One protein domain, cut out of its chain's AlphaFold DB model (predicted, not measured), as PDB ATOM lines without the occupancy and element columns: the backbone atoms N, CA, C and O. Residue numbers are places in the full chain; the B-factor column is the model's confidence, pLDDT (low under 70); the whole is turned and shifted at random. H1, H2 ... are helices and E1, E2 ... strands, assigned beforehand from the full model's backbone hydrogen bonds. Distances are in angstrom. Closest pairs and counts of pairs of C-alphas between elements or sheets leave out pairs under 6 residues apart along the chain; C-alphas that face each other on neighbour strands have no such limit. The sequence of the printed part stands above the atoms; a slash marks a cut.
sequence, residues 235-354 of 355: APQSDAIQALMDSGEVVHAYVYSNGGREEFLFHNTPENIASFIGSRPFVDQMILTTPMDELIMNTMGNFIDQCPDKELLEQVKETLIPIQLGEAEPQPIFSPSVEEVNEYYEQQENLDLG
ATOM      1  N   ALA A 235     346.202 156.752 302.839       35.56
ATOM      2  CA  ALA A 235     347.223 156.065 303.613       35.56
ATOM      3  C   ALA A 235     347.994 156.963 304.610       35.56
ATOM      4  O   ALA A 235     347.996 156.621 305.769       35.56
ATOM      5  N   PRO A 236     348.597 158.130 304.307       47.28
ATOM      6  CA  PRO A 236     349.497 158.813 305.237       47.28
ATOM      7  C   PRO A 236     348.774 159.432 306.438       47.28
ATOM      8  O   PRO A 236     349.351 159.463 307.517       47.28
ATOM      9  N   GLN A 237     347.534 159.915 306.271       56.28
ATOM     10  CA  GLN A 237     346.731 160.446 307.380       56.28
ATOM     11  C   GLN A 237     346.063 159.309 308.163       56.28
ATOM     12  O   GLN A 237     346.106 159.334 309.389       56.28
ATOM     13  N   SER A 238     345.549 158.267 307.489       64.50
ATOM     14  CA  SER A 238     345.058 157.058 308.167       64.50
ATOM     15  C   SER A 238     346.158 156.333 308.935       64.50
ATOM     16  O   SER A 238     345.930 155.890 310.050       64.50
ATOM     17  N   ASP A 239     347.349 156.225 308.347       71.50
ATOM     18  CA  ASP A 239     348.514 155.558 308.924       71.50
ATOM     19  C   ASP A 239     349.068 156.392 310.081       71.50
ATOM     20  O   ASP A 239     349.551 155.823 311.049       71.50
ATOM     21  N   ALA A 240     348.975 157.729 310.023       73.56
ATOM     22  CA  ALA A 240     349.364 158.608 311.125       73.56
ATOM     23  C   ALA A 240     348.367 158.570 312.294       73.56
ATOM     24  O   ALA A 240     348.808 158.530 313.442       73.56
ATOM     25  N   ILE A 241     347.052 158.538 312.027       78.94
ATOM     26  CA  ILE A 241     346.032 158.326 313.069       78.94
ATOM     27  C   ILE A 241     346.212 156.932 313.675       78.94
ATOM     28  O   ILE A 241     346.316 156.811 314.890       78.94
ATOM     29  N   GLN A 242     346.349 155.892 312.849       80.94
ATOM     30  CA  GLN A 242     346.594 154.531 313.327       80.94
ATOM     31  C   GLN A 242     347.880 154.447 314.151       80.94
ATOM     32  O   GLN A 242     347.857 153.905 315.247       80.94
ATOM     33  N   ALA A 243     348.985 155.028 313.676       81.88
ATOM     34  CA  ALA A 243     350.255 155.026 314.396       81.88
ATOM     35  C   ALA A 243     350.169 155.781 315.729       81.88
ATOM     36  O   ALA A 243     350.744 155.326 316.717       81.88
ATOM     37  N   LEU A 244     349.437 156.900 315.775       83.25
ATOM     38  CA  LEU A 244     349.176 157.631 317.012       83.25
ATOM     39  C   LEU A 244     348.404 156.755 318.006       83.25
ATOM     40  O   LEU A 244     348.810 156.646 319.160       83.25
ATOM     41  N   MET A 245     347.344 156.084 317.551       81.94
ATOM     42  CA  MET A 245     346.513 155.225 318.400       81.94
ATOM     43  C   MET A 245     347.247 153.947 318.839       81.94
ATOM     44  O   MET A 245     347.112 153.525 319.987       81.94
ATOM     45  N   ASP A 246     348.091 153.380 317.975       82.06
ATOM     46  CA  ASP A 246     348.920 152.204 318.261       82.06
ATOM     47  C   ASP A 246     350.086 152.517 319.212       82.06
ATOM     48  O   ASP A 246     350.608 151.609 319.865       82.06
ATOM     49  N   SER A 247     350.509 153.785 319.305       81.25
ATOM     50  CA  SER A 247     351.641 154.196 320.146       81.25
ATOM     51  C   SER A 247     351.385 153.983 321.643       81.25
ATOM     52  O   SER A 247     352.328 153.757 322.400       81.25
ATOM     53  N   GLY A 248     350.123 154.064 322.085       73.12
ATOM     54  CA  GLY A 248     349.731 154.001 323.498       73.12
ATOM     55  C   GLY A 248     350.161 155.206 324.351       73.12
ATOM     56  O   GLY A 248     349.732 155.322 325.497       73.12
ATOM     57  N   GLU A 249     350.960 156.126 323.804       82.69
ATOM     58  CA  GLU A 249     351.480 157.324 324.471       82.69
ATOM     59  C   GLU A 249     350.778 158.571 323.926       82.69
ATOM     60  O   GLU A 249     351.389 159.448 323.319       82.69
ATOM     61  N   VAL A 250     349.460 158.634 324.119       90.50
ATOM     62  CA  VAL A 250     348.607 159.709 323.593       90.50
ATOM     63  C   VAL A 250     348.258 160.702 324.699       90.50
ATOM     64  O   VAL A 250     347.898 160.319 325.810       90.50
ATOM     65  N   VAL A 251     348.341 161.989 324.385       90.56
ATOM     66  CA  VAL A 251     347.752 163.075 325.166       90.56
ATOM     67  C   VAL A 251     346.375 163.364 324.604       90.56
ATOM     68  O   VAL A 251     346.244 163.608 323.406       90.56
ATOM     69  N   HIS A 252     345.375 163.391 325.478       92.38
ATOM     70  CA  HIS A 252     344.075 163.961 325.180       92.38
ATOM     71  C   HIS A 252     344.007 165.385 325.732       92.38
ATOM     72  O   HIS A 252     344.095 165.609 326.945       92.38
ATOM     73  N   ALA A 253     343.917 166.350 324.824       92.56
ATOM     74  CA  ALA A 253     343.973 167.768 325.115       92.56
ATOM     75  C   ALA A 253     342.610 168.426 324.944       92.56
ATOM     76  O   ALA A 253     342.083 168.498 323.838       92.56
ATOM     77  N   TYR A 254     342.094 168.980 326.035       88.06
ATOM     78  CA  TYR A 254     340.915 169.831 326.044       88.06
ATOM     79  C   TYR A 254     341.360 171.290 325.974       88.06
ATOM     80  O   TYR A 254     342.051 171.771 326.876       88.06
ATOM     81  N   VAL A 255     340.960 172.001 324.926       85.00
ATOM     82  CA  VAL A 255     341.262 173.419 324.720       85.00
ATOM     83  C   VAL A 255     339.986 174.217 324.942       85.00
ATOM     84  O   VAL A 255     339.011 174.056 324.214       85.00
ATOM     85  N   TYR A 256     339.985 175.068 325.962       68.88
ATOM     86  CA  TYR A 256     338.874 175.955 326.282       68.88
ATOM     87  C   TYR A 256     339.173 177.349 325.741       68.88
ATOM     88  O   TYR A 256     340.196 177.942 326.087       68.88
ATOM     89  N   SER A 257     338.282 177.870 324.904       64.25
ATOM     90  CA  SER A 257     338.383 179.222 324.351       64.25
ATOM     91  C   SER A 257     336.995 179.814 324.159       64.25
ATOM     92  O   SER A 257     336.116 179.184 323.570       64.25
ATOM     93  N   ASN A 258     336.777 181.027 324.663       58.91
ATOM     94  CA  ASN A 258     335.569 181.820 324.441       58.91
ATOM     95  C   ASN A 258     334.256 181.109 324.828       58.91
ATOM     96  O   ASN A 258     333.195 181.417 324.287       58.91
ATOM     97  N   GLY A 259     334.315 180.190 325.799       58.59
ATOM     98  CA  GLY A 259     333.175 179.375 326.238       58.59
ATOM     99  C   GLY A 259     332.930 178.100 325.416       58.59
ATOM    100  O   GLY A 259     332.026 177.341 325.762       58.59
ATOM    101  N   GLY A 260     333.729 177.852 324.375       62.97
ATOM    102  CA  GLY A 260     333.787 176.597 323.625       62.97
ATOM    103  C   GLY A 260     334.856 175.638 324.158       62.97
ATOM    104  O   GLY A 260     335.724 176.024 324.948       62.97
ATOM    105  N   ARG A 261     334.776 174.376 323.722       82.31
ATOM    106  CA  ARG A 261     335.751 173.322 324.019       82.31
ATOM    107  C   ARG A 261     336.073 172.553 322.745       82.31
ATOM    108  O   ARG A 261     335.161 172.010 322.129       82.31
ATOM    109  N   GLU A 262     337.352 172.460 322.419       79.69
ATOM    110  CA  GLU A 262     337.878 171.607 321.353       79.69
ATOM    111  C   GLU A 262     338.750 170.500 321.954       79.69
ATOM    112  O   GLU A 262     339.349 170.674 323.020       79.69
ATOM    113  N   GLU A 263     338.806 169.353 321.281       86.06
ATOM    114  CA  GLU A 263     339.495 168.153 321.757       86.06
ATOM    115  C   GLU A 263     340.483 167.657 320.704       86.06
ATOM    116  O   GLU A 263     340.109 167.433 319.552       86.06
ATOM    117  N   PHE A 264     341.741 167.477 321.109       87.81
ATOM    118  CA  PHE A 264     342.834 167.057 320.231       87.81
ATOM    119  C   PHE A 264     343.601 165.878 320.823       87.81
ATOM    120  O   PHE A 264     343.737 165.763 322.044       87.81
ATOM    121  N   LEU A 265     344.162 165.045 319.950       84.94
ATOM    122  CA  LEU A 265     345.013 163.913 320.312       84.94
ATOM    123  C   LEU A 265     346.410 164.099 319.726       84.94
ATOM    124  O   LEU A 265     346.535 164.433 318.557       84.94
ATOM    125  N   PHE A 266     347.473 163.876 320.497       88.75
ATOM    126  CA  PHE A 266     348.853 163.913 319.984       88.75
ATOM    127  C   PHE A 266     349.809 163.080 320.845       88.75
ATOM    128  O   PHE A 266     349.458 162.660 321.941       88.75
ATOM    129  N   HIS A 267     351.029 162.825 320.362       89.19
ATOM    130  CA  HIS A 267     352.006 162.011 321.095       89.19
ATOM    131  C   HIS A 267     352.515 162.713 322.360       89.19
ATOM    132  O   HIS A 267     352.929 163.875 322.308       89.19
ATOM    133  N   ASN A 268     352.570 161.972 323.463       90.38
ATOM    134  CA  ASN A 268     353.020 162.427 324.773       90.38
ATOM    135  C   ASN A 268     354.546 162.578 324.846       90.38
ATOM    136  O   ASN A 268     355.239 161.768 325.459       90.38
ATOM    137  N   THR A 269     355.069 163.634 324.221       93.50
ATOM    138  CA  THR A 269     356.464 164.060 324.382       93.50
ATOM    139  C   THR A 269     356.535 165.483 324.945       93.50
ATOM    140  O   THR A 269     355.639 166.294 324.670       93.50
ATOM    141  N   PRO A 270     357.591 165.831 325.704       95.38
ATOM    142  CA  PRO A 270     357.760 167.181 326.239       95.38
ATOM    143  C   PRO A 270     357.736 168.269 325.157       95.38
ATOM    144  O   PRO A 270     357.129 169.322 325.350       95.38
ATOM    145  N   GLU A 271     358.346 168.007 324.000       92.56
ATOM    146  CA  GLU A 271     358.425 168.944 322.876       92.56
ATOM    147  C   GLU A 271     357.060 169.159 322.222       92.56
ATOM    148  O   GLU A 271     356.720 170.288 321.853       92.56
ATOM    149  N   ASN A 272     356.259 168.094 322.106       89.69
ATOM    150  CA  ASN A 272     354.912 168.186 321.559       89.69
ATOM    151  C   ASN A 272     353.987 168.931 322.511       89.69
ATOM    152  O   ASN A 272     353.255 169.810 322.070       89.69
ATOM    153  N   ILE A 273     354.060 168.644 323.813       94.88
ATOM    154  CA  ILE A 273     353.309 169.380 324.834       94.88
ATOM    155  C   ILE A 273     353.681 170.867 324.795       94.88
ATOM    156  O   ILE A 273     352.799 171.724 324.729       94.88
ATOM    157  N   ALA A 274     354.978 171.189 324.774       90.31
ATOM    158  CA  ALA A 274     355.452 172.566 324.701       90.31
ATOM    159  C   ALA A 274     354.985 173.277 323.423       90.31
ATOM    160  O   ALA A 274     354.507 174.408 323.490       90.31
ATOM    161  N   SER A 275     355.074 172.617 322.267       81.69
ATOM    162  CA  SER A 275     354.639 173.188 320.987       81.69
ATOM    163  C   SER A 275     353.115 173.338 320.913       81.69
ATOM    164  O   SER A 275     352.622 174.352 320.419       81.69
ATOM    165  N   PHE A 276     352.356 172.385 321.465       87.88
ATOM    166  CA  PHE A 276     350.894 172.444 321.544       87.88
ATOM    167  C   PHE A 276     350.423 173.628 322.395       87.88
ATOM    168  O   PHE A 276     349.543 174.378 321.972       87.88
ATOM    169  N   ILE A 277     351.046 173.826 323.562       87.19
ATOM    170  CA  ILE A 277     350.753 174.950 324.461       87.19
ATOM    171  C   ILE A 277     351.213 176.277 323.840       87.19
ATOM    172  O   ILE A 277     350.470 177.257 323.824       87.19
ATOM    173  N   GLY A 278     352.439 176.318 323.315       68.88
ATOM    174  CA  GLY A 278     353.065 177.528 322.783       68.88
ATOM    175  C   GLY A 278     352.389 178.079 321.527       68.88
ATOM    176  O   GLY A 278     352.353 179.291 321.342       68.88
ATOM    177  N   SER A 279     351.788 177.212 320.709       76.75
ATOM    178  CA  SER A 279     351.011 177.604 319.521       76.75
ATOM    179  C   SER A 279     349.633 178.194 319.833       76.75
ATOM    180  O   SER A 279     348.968 178.688 318.927       76.75
ATOM    181  N   ARG A 280     349.193 178.178 321.099       78.06
ATOM    182  CA  ARG A 280     347.860 178.637 321.527       78.06
ATOM    183  C   ARG A 280     347.948 179.687 322.646       78.06
ATOM    184  O   ARG A 280     347.445 179.460 323.745       78.06
ATOM    185  N   PRO A 281     348.577 180.855 322.415       61.50
ATOM    186  CA  PRO A 281     348.815 181.849 323.466       61.50
ATOM    187  C   PRO A 281     347.552 182.519 324.030       61.50
ATOM    188  O   PRO A 281     347.610 183.053 325.136       61.50
ATOM    189  N   PHE A 282     346.430 182.497 323.303       62.38
ATOM    190  CA  PHE A 282     345.233 183.289 323.625       62.38
ATOM    191  C   PHE A 282     344.013 182.475 324.075       62.38
ATOM    192  O   PHE A 282     342.941 183.046 324.249       62.38
ATOM    193  N   VAL A 283     344.154 181.161 324.271       62.88
ATOM    194  CA  VAL A 283     343.060 180.320 324.794       62.88
ATOM    195  C   VAL A 283     342.818 180.609 326.281       62.88
ATOM    196  O   VAL A 283     343.693 181.137 326.963       62.88
ATOM    197  N   ASP A 284     341.649 180.259 326.815       63.81
ATOM    198  CA  ASP A 284     341.342 180.483 328.234       63.81
ATOM    199  C   ASP A 284     342.136 179.506 329.118       63.81
ATOM    200  O   ASP A 284     342.787 179.890 330.095       63.81
ATOM    201  N   GLN A 285     342.102 178.222 328.756       83.38
ATOM    202  CA  GLN A 285     342.725 177.133 329.505       83.38
ATOM    203  C   GLN A 285     342.933 175.917 328.601       83.38
ATOM    204  O   GLN A 285     342.093 175.605 327.761       83.38
ATOM    205  N   MET A 286     344.013 175.175 328.830       92.50
ATOM    206  CA  MET A 286     344.180 173.824 328.301       92.50
ATOM    207  C   MET A 286     344.230 172.821 329.451       92.50
ATOM    208  O   MET A 286     344.773 173.108 330.519       92.50
ATOM    209  N   ILE A 287     343.651 171.642 329.244       93.50
ATOM    210  CA  ILE A 287     343.761 170.501 330.156       93.50
ATOM    211  C   ILE A 287     344.287 169.329 329.341       93.50
ATOM    212  O   ILE A 287     343.632 168.879 328.408       93.50
ATOM    213  N   LEU A 288     345.477 168.851 329.687       95.94
ATOM    214  CA  LEU A 288     346.129 167.715 329.054       95.94
ATOM    215  C   LEU A 288     345.995 166.505 329.971       95.94
ATOM    216  O   LEU A 288     346.372 166.560 331.146       95.94
ATOM    217  N   THR A 289     345.462 165.416 329.434       90.50
ATOM    218  CA  THR A 289     345.198 164.178 330.170       90.50
ATOM    219  C   THR A 289     345.731 162.965 329.426       90.50
ATOM    220  O   THR A 289     345.974 163.017 328.220       90.50
ATOM    221  N   THR A 290     345.921 161.864 330.145       87.62
ATOM    222  CA  THR A 290     346.057 160.545 329.523       87.62
ATOM    223  C   THR A 290     344.692 160.086 328.989       87.62
ATOM    224  O   THR A 290     343.663 160.621 329.407       87.62
ATOM    225  N   PRO A 291     344.621 159.044 328.141       81.12
ATOM    226  CA  PRO A 291     343.343 158.494 327.681       81.12
ATOM    227  C   PRO A 291     342.459 157.931 328.807       81.12
ATOM    228  O   PRO A 291     341.296 157.620 328.569       81.12
ATOM    229  N   MET A 292     342.995 157.787 330.026       83.00
ATOM    230  CA  MET A 292     342.254 157.341 331.212       83.00
ATOM    231  C   MET A 292     341.857 158.513 332.127       83.00
ATOM    232  O   MET A 292     341.604 158.303 333.313       83.00
ATOM    233  N   ASP A 293     341.834 159.737 331.585       85.00
ATOM    234  CA  ASP A 293     341.506 160.995 332.267       85.00
ATOM    235  C   ASP A 293     342.433 161.343 333.449       85.00
ATOM    236  O   ASP A 293     342.072 162.105 334.352       85.00
ATOM    237  N   GLU A 294     343.660 160.815 333.461       89.88
ATOM    238  CA  GLU A 294     344.664 161.213 334.451       89.88
ATOM    239  C   GLU A 294     345.321 162.528 334.022       89.88
ATOM    240  O   GLU A 294     345.781 162.666 332.890       89.88
ATOM    241  N   LEU A 295     345.377 163.506 334.927       92.50
ATOM    242  CA  LEU A 295     345.939 164.825 334.636       92.50
ATOM    243  C   LEU A 295     347.447 164.740 334.349       92.50
ATOM    244  O   LEU A 295     348.225 164.377 335.230       92.50
ATOM    245  N   ILE A 296     347.849 165.175 333.153       93.88
ATOM    246  CA  ILE A 296     349.252 165.404 332.782       93.88
ATOM    247  C   ILE A 296     349.647 166.824 333.189       93.88
ATOM    248  O   ILE A 296     350.587 167.015 333.954       93.88
ATOM    249  N   MET A 297     348.904 167.826 332.712       96.19
ATOM    250  CA  MET A 297     349.023 169.214 333.162       96.19
ATOM    251  C   MET A 297     347.826 170.052 332.723       96.19
ATOM    252  O   MET A 297     347.100 169.686 331.803       96.19
ATOM    253  N   ASN A 298     347.634 171.205 333.353       89.56
ATOM    254  CA  ASN A 298     346.718 172.234 332.880       89.56
ATOM    255  C   ASN A 298     347.433 173.585 332.747       89.56
ATOM    256  O   ASN A 298     348.530 173.803 333.271       89.56
ATOM    257  N   THR A 299     346.790 174.502 332.037       83.50
ATOM    258  CA  THR A 299     347.325 175.835 331.774       83.50
ATOM    259  C   THR A 299     346.286 176.922 332.035       83.50
ATOM    260  O   THR A 299     345.084 176.675 332.001       83.50
ATOM    261  N   MET A 300     346.755 178.147 332.255       72.62
ATOM    262  CA  MET A 300     345.978 179.373 332.081       72.62
ATOM    263  C   MET A 300     346.539 180.084 330.847       72.62
ATOM    264  O   MET A 300     347.683 180.549 330.869       72.62
ATOM    265  N   GLY A 301     345.786 180.106 329.746       74.75
ATOM    266  CA  GLY A 301     346.355 180.401 328.426       74.75
ATOM    267  C   GLY A 301     347.525 179.482 328.096       74.75
ATOM    268  O   GLY A 301     347.415 178.265 328.246       74.75
ATOM    269  N   ASN A 302     348.664 180.041 327.689       75.31
ATOM    270  CA  ASN A 302     349.882 179.263 327.451       75.31
ATOM    271  C   ASN A 302     350.785 179.095 328.686       75.31
ATOM    272  O   ASN A 302     351.869 178.528 328.553       75.31
ATOM    273  N   PHE A 303     350.391 179.563 329.875       77.88
ATOM    274  CA  PHE A 303     351.173 179.388 331.103       77.88
ATOM    275  C   PHE A 303     350.755 178.120 331.843       77.88
ATOM    276  O   PHE A 303     349.578 177.935 332.133       77.88
ATOM    277  N   ILE A 304     351.716 177.266 332.196       87.75
ATOM    278  CA  ILE A 304     351.450 176.051 332.979       87.75
ATOM    279  C   ILE A 304     350.968 176.446 334.384       87.75
ATOM    280  O   ILE A 304     351.676 177.156 335.098       87.75
ATOM    281  N   ASP A 305     349.785 175.964 334.773       88.88
ATOM    282  CA  ASP A 305     349.181 176.179 336.095       88.88
ATOM    283  C   ASP A 305     349.569 175.037 337.047       88.88
ATOM    284  O   ASP A 305     350.201 175.255 338.084       88.88
ATOM    285  N   GLN A 306     349.282 173.793 336.661       86.12
ATOM    286  CA  GLN A 306     349.585 172.594 337.442       86.12
ATOM    287  C   GLN A 306     350.165 171.500 336.551       86.12
ATOM    288  O   GLN A 306     349.650 171.203 335.479       86.12
ATOM    289  N   CYS A 307     351.222 170.855 337.041       94.88
ATOM    290  CA  CYS A 307     351.807 169.649 336.464       94.88
ATOM    291  C   CYS A 307     352.200 168.717 337.624       94.88
ATOM    292  O   CYS A 307     353.077 169.094 338.412       94.88
ATOM    293  N   PRO A 308     351.546 167.554 337.801       91.69
ATOM    294  CA  PRO A 308     351.877 166.621 338.878       91.69
ATOM    295  C   PRO A 308     353.295 166.045 338.761       91.69
ATOM    296  O   PRO A 308     353.959 165.830 339.780       91.69
ATOM    297  N   ASP A 309     353.767 165.830 337.530       94.56
ATOM    298  CA  ASP A 309     355.104 165.321 337.241       94.56
ATOM    299  C   ASP A 309     356.120 166.470 337.132       94.56
ATOM    300  O   ASP A 309     356.106 167.294 336.214       94.56
ATOM    301  N   LYS A 310     357.031 166.526 338.106       93.69
ATOM    302  CA  LYS A 310     358.059 167.569 338.175       93.69
ATOM    303  C   LYS A 310     359.160 167.397 337.136       93.69
ATOM    304  O   LYS A 310     359.760 168.396 336.761       93.69
ATOM    305  N   GLU A 311     359.459 166.172 336.724       97.25
ATOM    306  CA  GLU A 311     360.491 165.919 335.721       97.25
ATOM    307  C   GLU A 311     359.981 166.341 334.343       97.25
ATOM    308  O   GLU A 311     360.640 167.125 333.659       97.25
ATOM    309  N   LEU A 312     358.752 165.941 334.006       95.44
ATOM    310  CA  LEU A 312     358.069 166.390 332.793       95.44
ATOM    311  C   LEU A 312     357.947 167.919 332.742       95.44
ATOM    312  O   LEU A 312     358.195 168.523 331.703       95.44
ATOM    313  N   LEU A 313     357.599 168.560 333.865       95.38
ATOM    314  CA  LEU A 313     357.484 170.018 333.938       95.38
ATOM    315  C   LEU A 313     358.781 170.728 333.528       95.38
ATOM    316  O   LEU A 313     358.725 171.725 332.809       95.38
ATOM    317  N   GLU A 314     359.934 170.254 334.001       95.81
ATOM    318  CA  GLU A 314     361.218 170.864 333.651       95.81
ATOM    319  C   GLU A 314     361.559 170.626 332.173       95.81
ATOM    320  O   GLU A 314     361.943 171.573 331.494       95.81
ATOM    321  N   GLN A 315     361.300 169.426 331.640       96.25
ATOM    322  CA  GLN A 315     361.513 169.119 330.219       96.25
ATOM    323  C   GLN A 315     360.625 169.971 329.292       96.25
ATOM    324  O   GLN A 315     361.098 170.523 328.300       96.25
ATOM    325  N   VAL A 316     359.343 170.150 329.629       95.25
ATOM    326  CA  VAL A 316     358.420 170.993 328.847       95.25
ATOM    327  C   VAL A 316     358.869 172.456 328.866       95.25
ATOM    328  O   VAL A 316     358.837 173.125 327.832       95.25
ATOM    329  N   LYS A 317     359.326 172.972 330.016       89.88
ATOM    330  CA  LYS A 317     359.796 174.363 330.146       89.88
ATOM    331  C   LYS A 317     360.995 174.679 329.260       89.88
ATOM    332  O   LYS A 317     361.055 175.797 328.752       89.88
ATOM    333  N   GLU A 318     361.918 173.734 329.070       94.88
ATOM    334  CA  GLU A 318     363.098 173.932 328.212       94.88
ATOM    335  C   GLU A 318     362.705 174.348 326.789       94.88
ATOM    336  O   GLU A 318     363.369 175.192 326.189       94.88
ATOM    337  N   THR A 319     361.587 173.818 326.284       91.88
ATOM    338  CA  THR A 319     361.059 174.151 324.955       91.88
ATOM    339  C   THR A 319     360.022 175.281 325.003       91.88
ATOM    340  O   THR A 319     360.011 176.148 324.132       91.88
ATOM    341  N   LEU A 320     359.160 175.316 326.024       85.19
ATOM    342  CA  LEU A 320     358.041 176.259 326.100       85.19
ATOM    343  C   LEU A 320     358.478 177.700 326.415       85.19
ATOM    344  O   LEU A 320     357.890 178.635 325.876       85.19
ATOM    345  N   ILE A 321     359.497 177.902 327.258       81.69
ATOM    346  CA  ILE A 321     359.941 179.251 327.659       81.69
ATOM    347  C   ILE A 321     360.445 180.068 326.454       81.69
ATOM    348  O   ILE A 321     359.964 181.190 326.282       81.69
ATOM    349  N   PRO A 322     361.343 179.549 325.589       72.69
ATOM    350  CA  PRO A 322     361.743 180.258 324.372       72.69
ATOM    351  C   PRO A 322     360.557 180.635 323.476       72.69
ATOM    352  O   PRO A 322     360.534 181.737 322.931       72.69
ATOM    353  N   ILE A 323     359.546 179.764 323.373       69.94
ATOM    354  CA  ILE A 323     358.328 180.036 322.596       69.94
ATOM    355  C   ILE A 323     357.522 181.185 323.218       69.94
ATOM    356  O   ILE A 323     357.135 182.124 322.528       69.94
ATOM    357  N   GLN A 324     357.323 181.173 324.538       61.22
ATOM    358  CA  GLN A 324     356.604 182.233 325.258       61.22
ATOM    359  C   GLN A 324     357.313 183.596 325.207       61.22
ATOM    360  O   GLN A 324     356.654 184.633 325.288       61.22
ATOM    361  N   LEU A 325     358.644 183.604 325.091       64.44
ATOM    362  CA  LEU A 325     359.456 184.817 324.951       64.44
ATOM    363  C   LEU A 325     359.558 185.314 323.498       64.44
ATOM    364  O   LEU A 325     360.107 186.393 323.272       64.44
ATOM    365  N   GLY A 326     359.039 184.557 322.524       58.31
ATOM    366  CA  GLY A 326     359.178 184.853 321.095       58.31
ATOM    367  C   GLY A 326     360.597 184.631 320.554       58.31
ATOM    368  O   GLY A 326     360.952 185.161 319.505       58.31
ATOM    369  N   GLU A 327     361.431 183.880 321.278       68.88
ATOM    370  CA  GLU A 327     362.797 183.522 320.878       68.88
ATOM    371  C   GLU A 327     362.824 182.291 319.955       68.88
ATOM    372  O   GLU A 327     363.798 182.079 319.230       68.88
ATOM    373  N   ALA A 328     361.757 181.489 319.971       66.75
ATOM    374  CA  ALA A 328     361.550 180.333 319.108       66.75
ATOM    375  C   ALA A 328     360.080 180.230 318.673       66.75
ATOM    376  O   ALA A 328     359.183 180.651 319.395       66.75
ATOM    377  N   GLU A 329     359.836 179.622 317.514       62.16
ATOM    378  CA  GLU A 329     358.484 179.285 317.053       62.16
ATOM    379  C   GLU A 329     358.100 177.867 317.518       62.16
ATOM    380  O   GLU A 329     358.968 176.979 317.544       62.16
ATOM    381  N   PRO A 330     356.823 177.615 317.861       65.88
ATOM    382  CA  PRO A 330     356.345 176.274 318.175       65.88
ATOM    383  C   PRO A 330     356.499 175.360 316.955       65.88
ATOM    384  O   PRO A 330     356.207 175.750 315.822       65.88
ATOM    385  N   GLN A 331     356.959 174.127 317.174       72.88
ATOM    386  CA  GLN A 331     357.103 173.180 316.072       72.88
ATOM    387  C   GLN A 331     355.727 172.667 315.626       72.88
ATOM    388  O   GLN A 331     354.868 172.415 316.475       72.88
ATOM    389  N   PRO A 332     355.497 172.471 314.316       67.38
ATOM    390  CA  PRO A 332     354.283 171.823 313.843       67.38
ATOM    391  C   PRO A 332     354.203 170.399 314.394       67.38
ATOM    392  O   PRO A 332     355.147 169.620 314.251       67.38
ATOM    393  N   ILE A 333     353.068 170.055 314.991       81.62
ATOM    394  CA  ILE A 333     352.807 168.723 315.535       81.62
ATOM    395  C   ILE A 333     351.584 168.112 314.870       81.62
ATOM    396  O   ILE A 333     350.652 168.812 314.479       81.62
ATOM    397  N   PHE A 334     351.586 166.787 314.758       80.75
ATOM    398  CA  PHE A 334     350.391 166.056 314.364       80.75
ATOM    399  C   PHE A 334     349.441 165.983 315.566       80.75
ATOM    400  O   PHE A 334     349.689 165.216 316.498       80.75
ATOM    401  N   SER A 335     348.404 166.826 315.556       82.31
ATOM    402  CA  SER A 335     347.378 166.895 316.600       82.31
ATOM    403  C   SER A 335     345.962 166.825 316.005       82.31
ATOM    404  O   SER A 335     345.300 167.866 315.954       82.31
ATOM    405  N   PRO A 336     345.509 165.668 315.484       79.69
ATOM    406  CA  PRO A 336     344.152 165.549 314.956       79.69
ATOM    407  C   PRO A 336     343.102 165.867 316.025       79.69
ATOM    408  O   PRO A 336     343.321 165.627 317.220       79.69
ATOM    409  N   SER A 337     341.959 166.394 315.596       82.19
ATOM    410  CA  SER A 337     340.801 166.543 316.473       82.19
ATOM    411  C   SER A 337     340.195 165.174 316.790       82.19
ATOM    412  O   SER A 337     340.337 164.209 316.033       82.19
ATOM    413  N   VAL A 338     339.487 165.066 317.913       77.00
ATOM    414  CA  VAL A 338     338.740 163.837 318.233       77.00
ATOM    415  C   VAL A 338     337.677 163.539 317.167       77.00
ATOM    416  O   VAL A 338     337.412 162.375 316.882       77.00
ATOM    417  N   GLU A 339     337.110 164.566 316.531       76.75
ATOM    418  CA  GLU A 339     336.170 164.410 315.416       76.75
ATOM    419  C   GLU A 339     336.839 163.762 314.196       76.75
ATOM    420  O   GLU A 339     336.336 162.758 313.702       76.75
ATOM    421  N   GLU A 340     338.030 164.223 313.797       74.38
ATOM    422  CA  GLU A 340     338.805 163.623 312.699       74.38
ATOM    423  C   GLU A 340     339.164 162.153 312.978       74.38
ATOM    424  O   GLU A 340     339.154 161.309 312.078       74.38
ATOM    425  N   VAL A 341     339.473 161.821 314.236       74.44
ATOM    426  CA  VAL A 341     339.757 160.438 314.644       74.44
ATOM    427  C   VAL A 341     338.492 159.574 314.634       74.44
ATOM    428  O   VAL A 341     338.550 158.416 314.221       74.44
ATOM    429  N   ASN A 342     337.338 160.117 315.025       76.81
ATOM    430  CA  ASN A 342     336.065 159.399 314.948       76.81
ATOM    431  C   ASN A 342     335.661 159.126 313.495       76.81
ATOM    432  O   ASN A 342     335.333 157.988 313.160       76.81
ATOM    433  N   GLU A 343     335.765 160.126 312.617       76.56
ATOM    434  CA  GLU A 343     335.504 159.964 311.184       76.56
ATOM    435  C   GLU A 343     336.395 158.880 310.562       76.56
ATOM    436  O   GLU A 343     335.939 158.092 309.729       76.56
ATOM    437  N   TYR A 344     337.659 158.797 310.988       77.44
ATOM    438  CA  TYR A 344     338.569 157.735 310.570       77.44
ATOM    439  C   TYR A 344     338.059 156.337 310.954       77.44
ATOM    440  O   TYR A 344     338.034 155.436 310.107       77.44
ATOM    441  N   TYR A 345     337.621 156.148 312.201       74.31
ATOM    442  CA  TYR A 345     337.085 154.863 312.655       74.31
ATOM    443  C   TYR A 345     335.773 154.494 311.954       74.31
ATOM    444  O   TYR A 345     335.604 153.342 311.555       74.31
ATOM    445  N   GLU A 346     334.883 155.460 311.724       76.44
ATOM    446  CA  GLU A 346     333.641 155.237 310.973       76.44
ATOM    447  C   GLU A 346     333.922 154.814 309.523       76.44
ATOM    448  O   GLU A 346     333.261 153.927 308.977       76.44
ATOM    449  N   GLN A 347     334.934 155.404 308.883       72.75
ATOM    450  CA  GLN A 347     335.360 155.003 307.542       72.75
ATOM    451  C   GLN A 347     335.937 153.582 307.522       72.75
ATOM    452  O   GLN A 347     335.629 152.826 306.597       72.75
ATOM    453  N   GLN A 348     336.734 153.195 308.523       68.19
ATOM    454  CA  GLN A 348     337.242 151.824 308.631       68.19
ATOM    455  C   GLN A 348     336.128 150.803 308.860       68.19
ATOM    456  O   GLN A 348     336.111 149.769 308.195       68.19
ATOM    457  N   GLU A 349     335.163 151.102 309.728       66.81
ATOM    458  CA  GLU A 349     334.031 150.210 309.985       66.81
ATOM    459  C   GLU A 349     333.168 150.021 308.726       66.81
ATOM    460  O   GLU A 349     332.779 148.900 308.393       66.81
ATOM    461  N   ASN A 350     332.939 151.087 307.953       65.81
ATOM    462  CA  ASN A 350     332.221 151.011 306.678       65.81
ATOM    463  C   ASN A 350     332.976 150.192 305.612       65.81
ATOM    464  O   ASN A 350     332.350 149.444 304.854       65.81
ATOM    465  N   LEU A 351     334.312 150.287 305.578       61.84
ATOM    466  CA  LEU A 351     335.174 149.490 304.695       61.84
ATOM    467  C   LEU A 351     335.178 148.001 305.080       61.84
ATOM    468  O   LEU A 351     335.097 147.145 304.196       61.84
ATOM    469  N   ASP A 352     335.215 147.688 306.377       58.16
ATOM    470  CA  ASP A 352     335.186 146.315 306.898       58.16
ATOM    471  C   ASP A 352     333.802 145.655 306.760       58.16
ATOM    472  O   ASP A 352     333.700 144.437 306.572       58.16
ATOM    473  N   LEU A 353     332.724 146.448 306.788       59.53
ATOM    474  CA  LEU A 353     331.349 145.998 306.537       59.53
ATOM    475  C   LEU A 353     330.992 145.911 305.042       59.53
ATOM    476  O   LEU A 353     329.922 145.398 304.701       59.53
ATOM    477  N   GLY A 354     331.886 146.348 304.148       47.16
ATOM    478  CA  GLY A 354     331.729 146.244 302.695       47.16
ATOM    479  C   GLY A 354     330.570 147.065 302.118       47.16
ATOM    480  O   GLY A 354     329.947 146.607 301.153       47.16
TER     481      GLY A 354
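Overview. This is residues 235 to 354 of the 355 residues of the protein "DUF4240 domain-containing protein" of Anaeromassilibacillus sp. An172 (UniProt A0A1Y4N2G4). A strongly twisted sheet of five strands curls round one helix, H2, and a longer helix, H3, packs on H2. Beyond the sheet's E2 edge, H1 and H4 only just touch, their lines about perpendicular, only just so, at 72 degrees, and the last residues, 349 to 354, stick out. The printed part has 120 residues with four named helices and five named strands, in the order H1 E1 E2 H2 E3 E4 E5 H3 H4. The sheet's order is E2 E1 E3 E4 E5, all antiparallel, and the class is mixed, helices and strands. The whole is compact, with a radius of gyration of the C-alphas of 15.2 A, yet elongated, spanning 52 by 29 by 26 A.

Along the chain. In the sheet, E2 is residues 260 to 267, 23.5 A long, E1 is 250 to 257, 22.0 A, E3 is 285 to 289, 13.2 A, E4 is 295 to 300, 14.8 A, and E5 is 303 to 306, 9.4 A. H2 is residues 270 to 278, 11.9 A, and H3 is 310 to 324, 19.6 A. H1, residues 235 to 247, is 17.2 A long and begins at C-alpha 235 (347.223, 156.065, 303.613). H4, residues 338 to 352, is 21.2 A long and ends at C-alpha 352 (335.186, 146.315, 306.898).

Arrangement. E1 and E2 form a hairpin, with N 253 and O 264 at 2.8 A, within hydrogen-bond range. E1 and E3 are antiparallel at 162 degrees, with N 254 and O 287 at 2.8 A. E3, E4 and E5 form a meander, each strand the antiparallel neighbour of the one before, with N 288 and O 297 at 2.8 A and N 300 and O 303 at 2.8 A. E2, H2 and E3 make a split strand-helix-strand unit, two strands running the same way with E1 between them, and its crossover is right-handed. H2 and H3 on one face of the sheet make two layers. They touch at a steep tilt of 44 degrees, the same way; their closest C-alphas are those of Pro 270 and Val 316, 4.7 A. H1 and H4 only graze the sheet, with residues 241 to 247 and 338 to 341. They only just touch, with 3 pairs of C-alphas within 8 A, the closest being Ile 241 and Val 341, 6.8 A. H3 and H4 are apart. Every O i to N i+4 pair is within hydrogen-bond range in H1, H2 and H4, and 8 of 11 in H3.

Size, cuts and confidence. The C-alphas farthest apart are those of Leu 325 and Gly 354, 52.5 A. The printed part has no cut. The link from H3 to H4, residues 325 to 337, is long. Residues 349 to 354, of which 349 to 352 belong to H4, stand free. The mean pLDDT of the printed part is 79.3; residues under 70 include 235 to 238, 256 to 260, 281 to 284, 323 to 330 and 348 to 354.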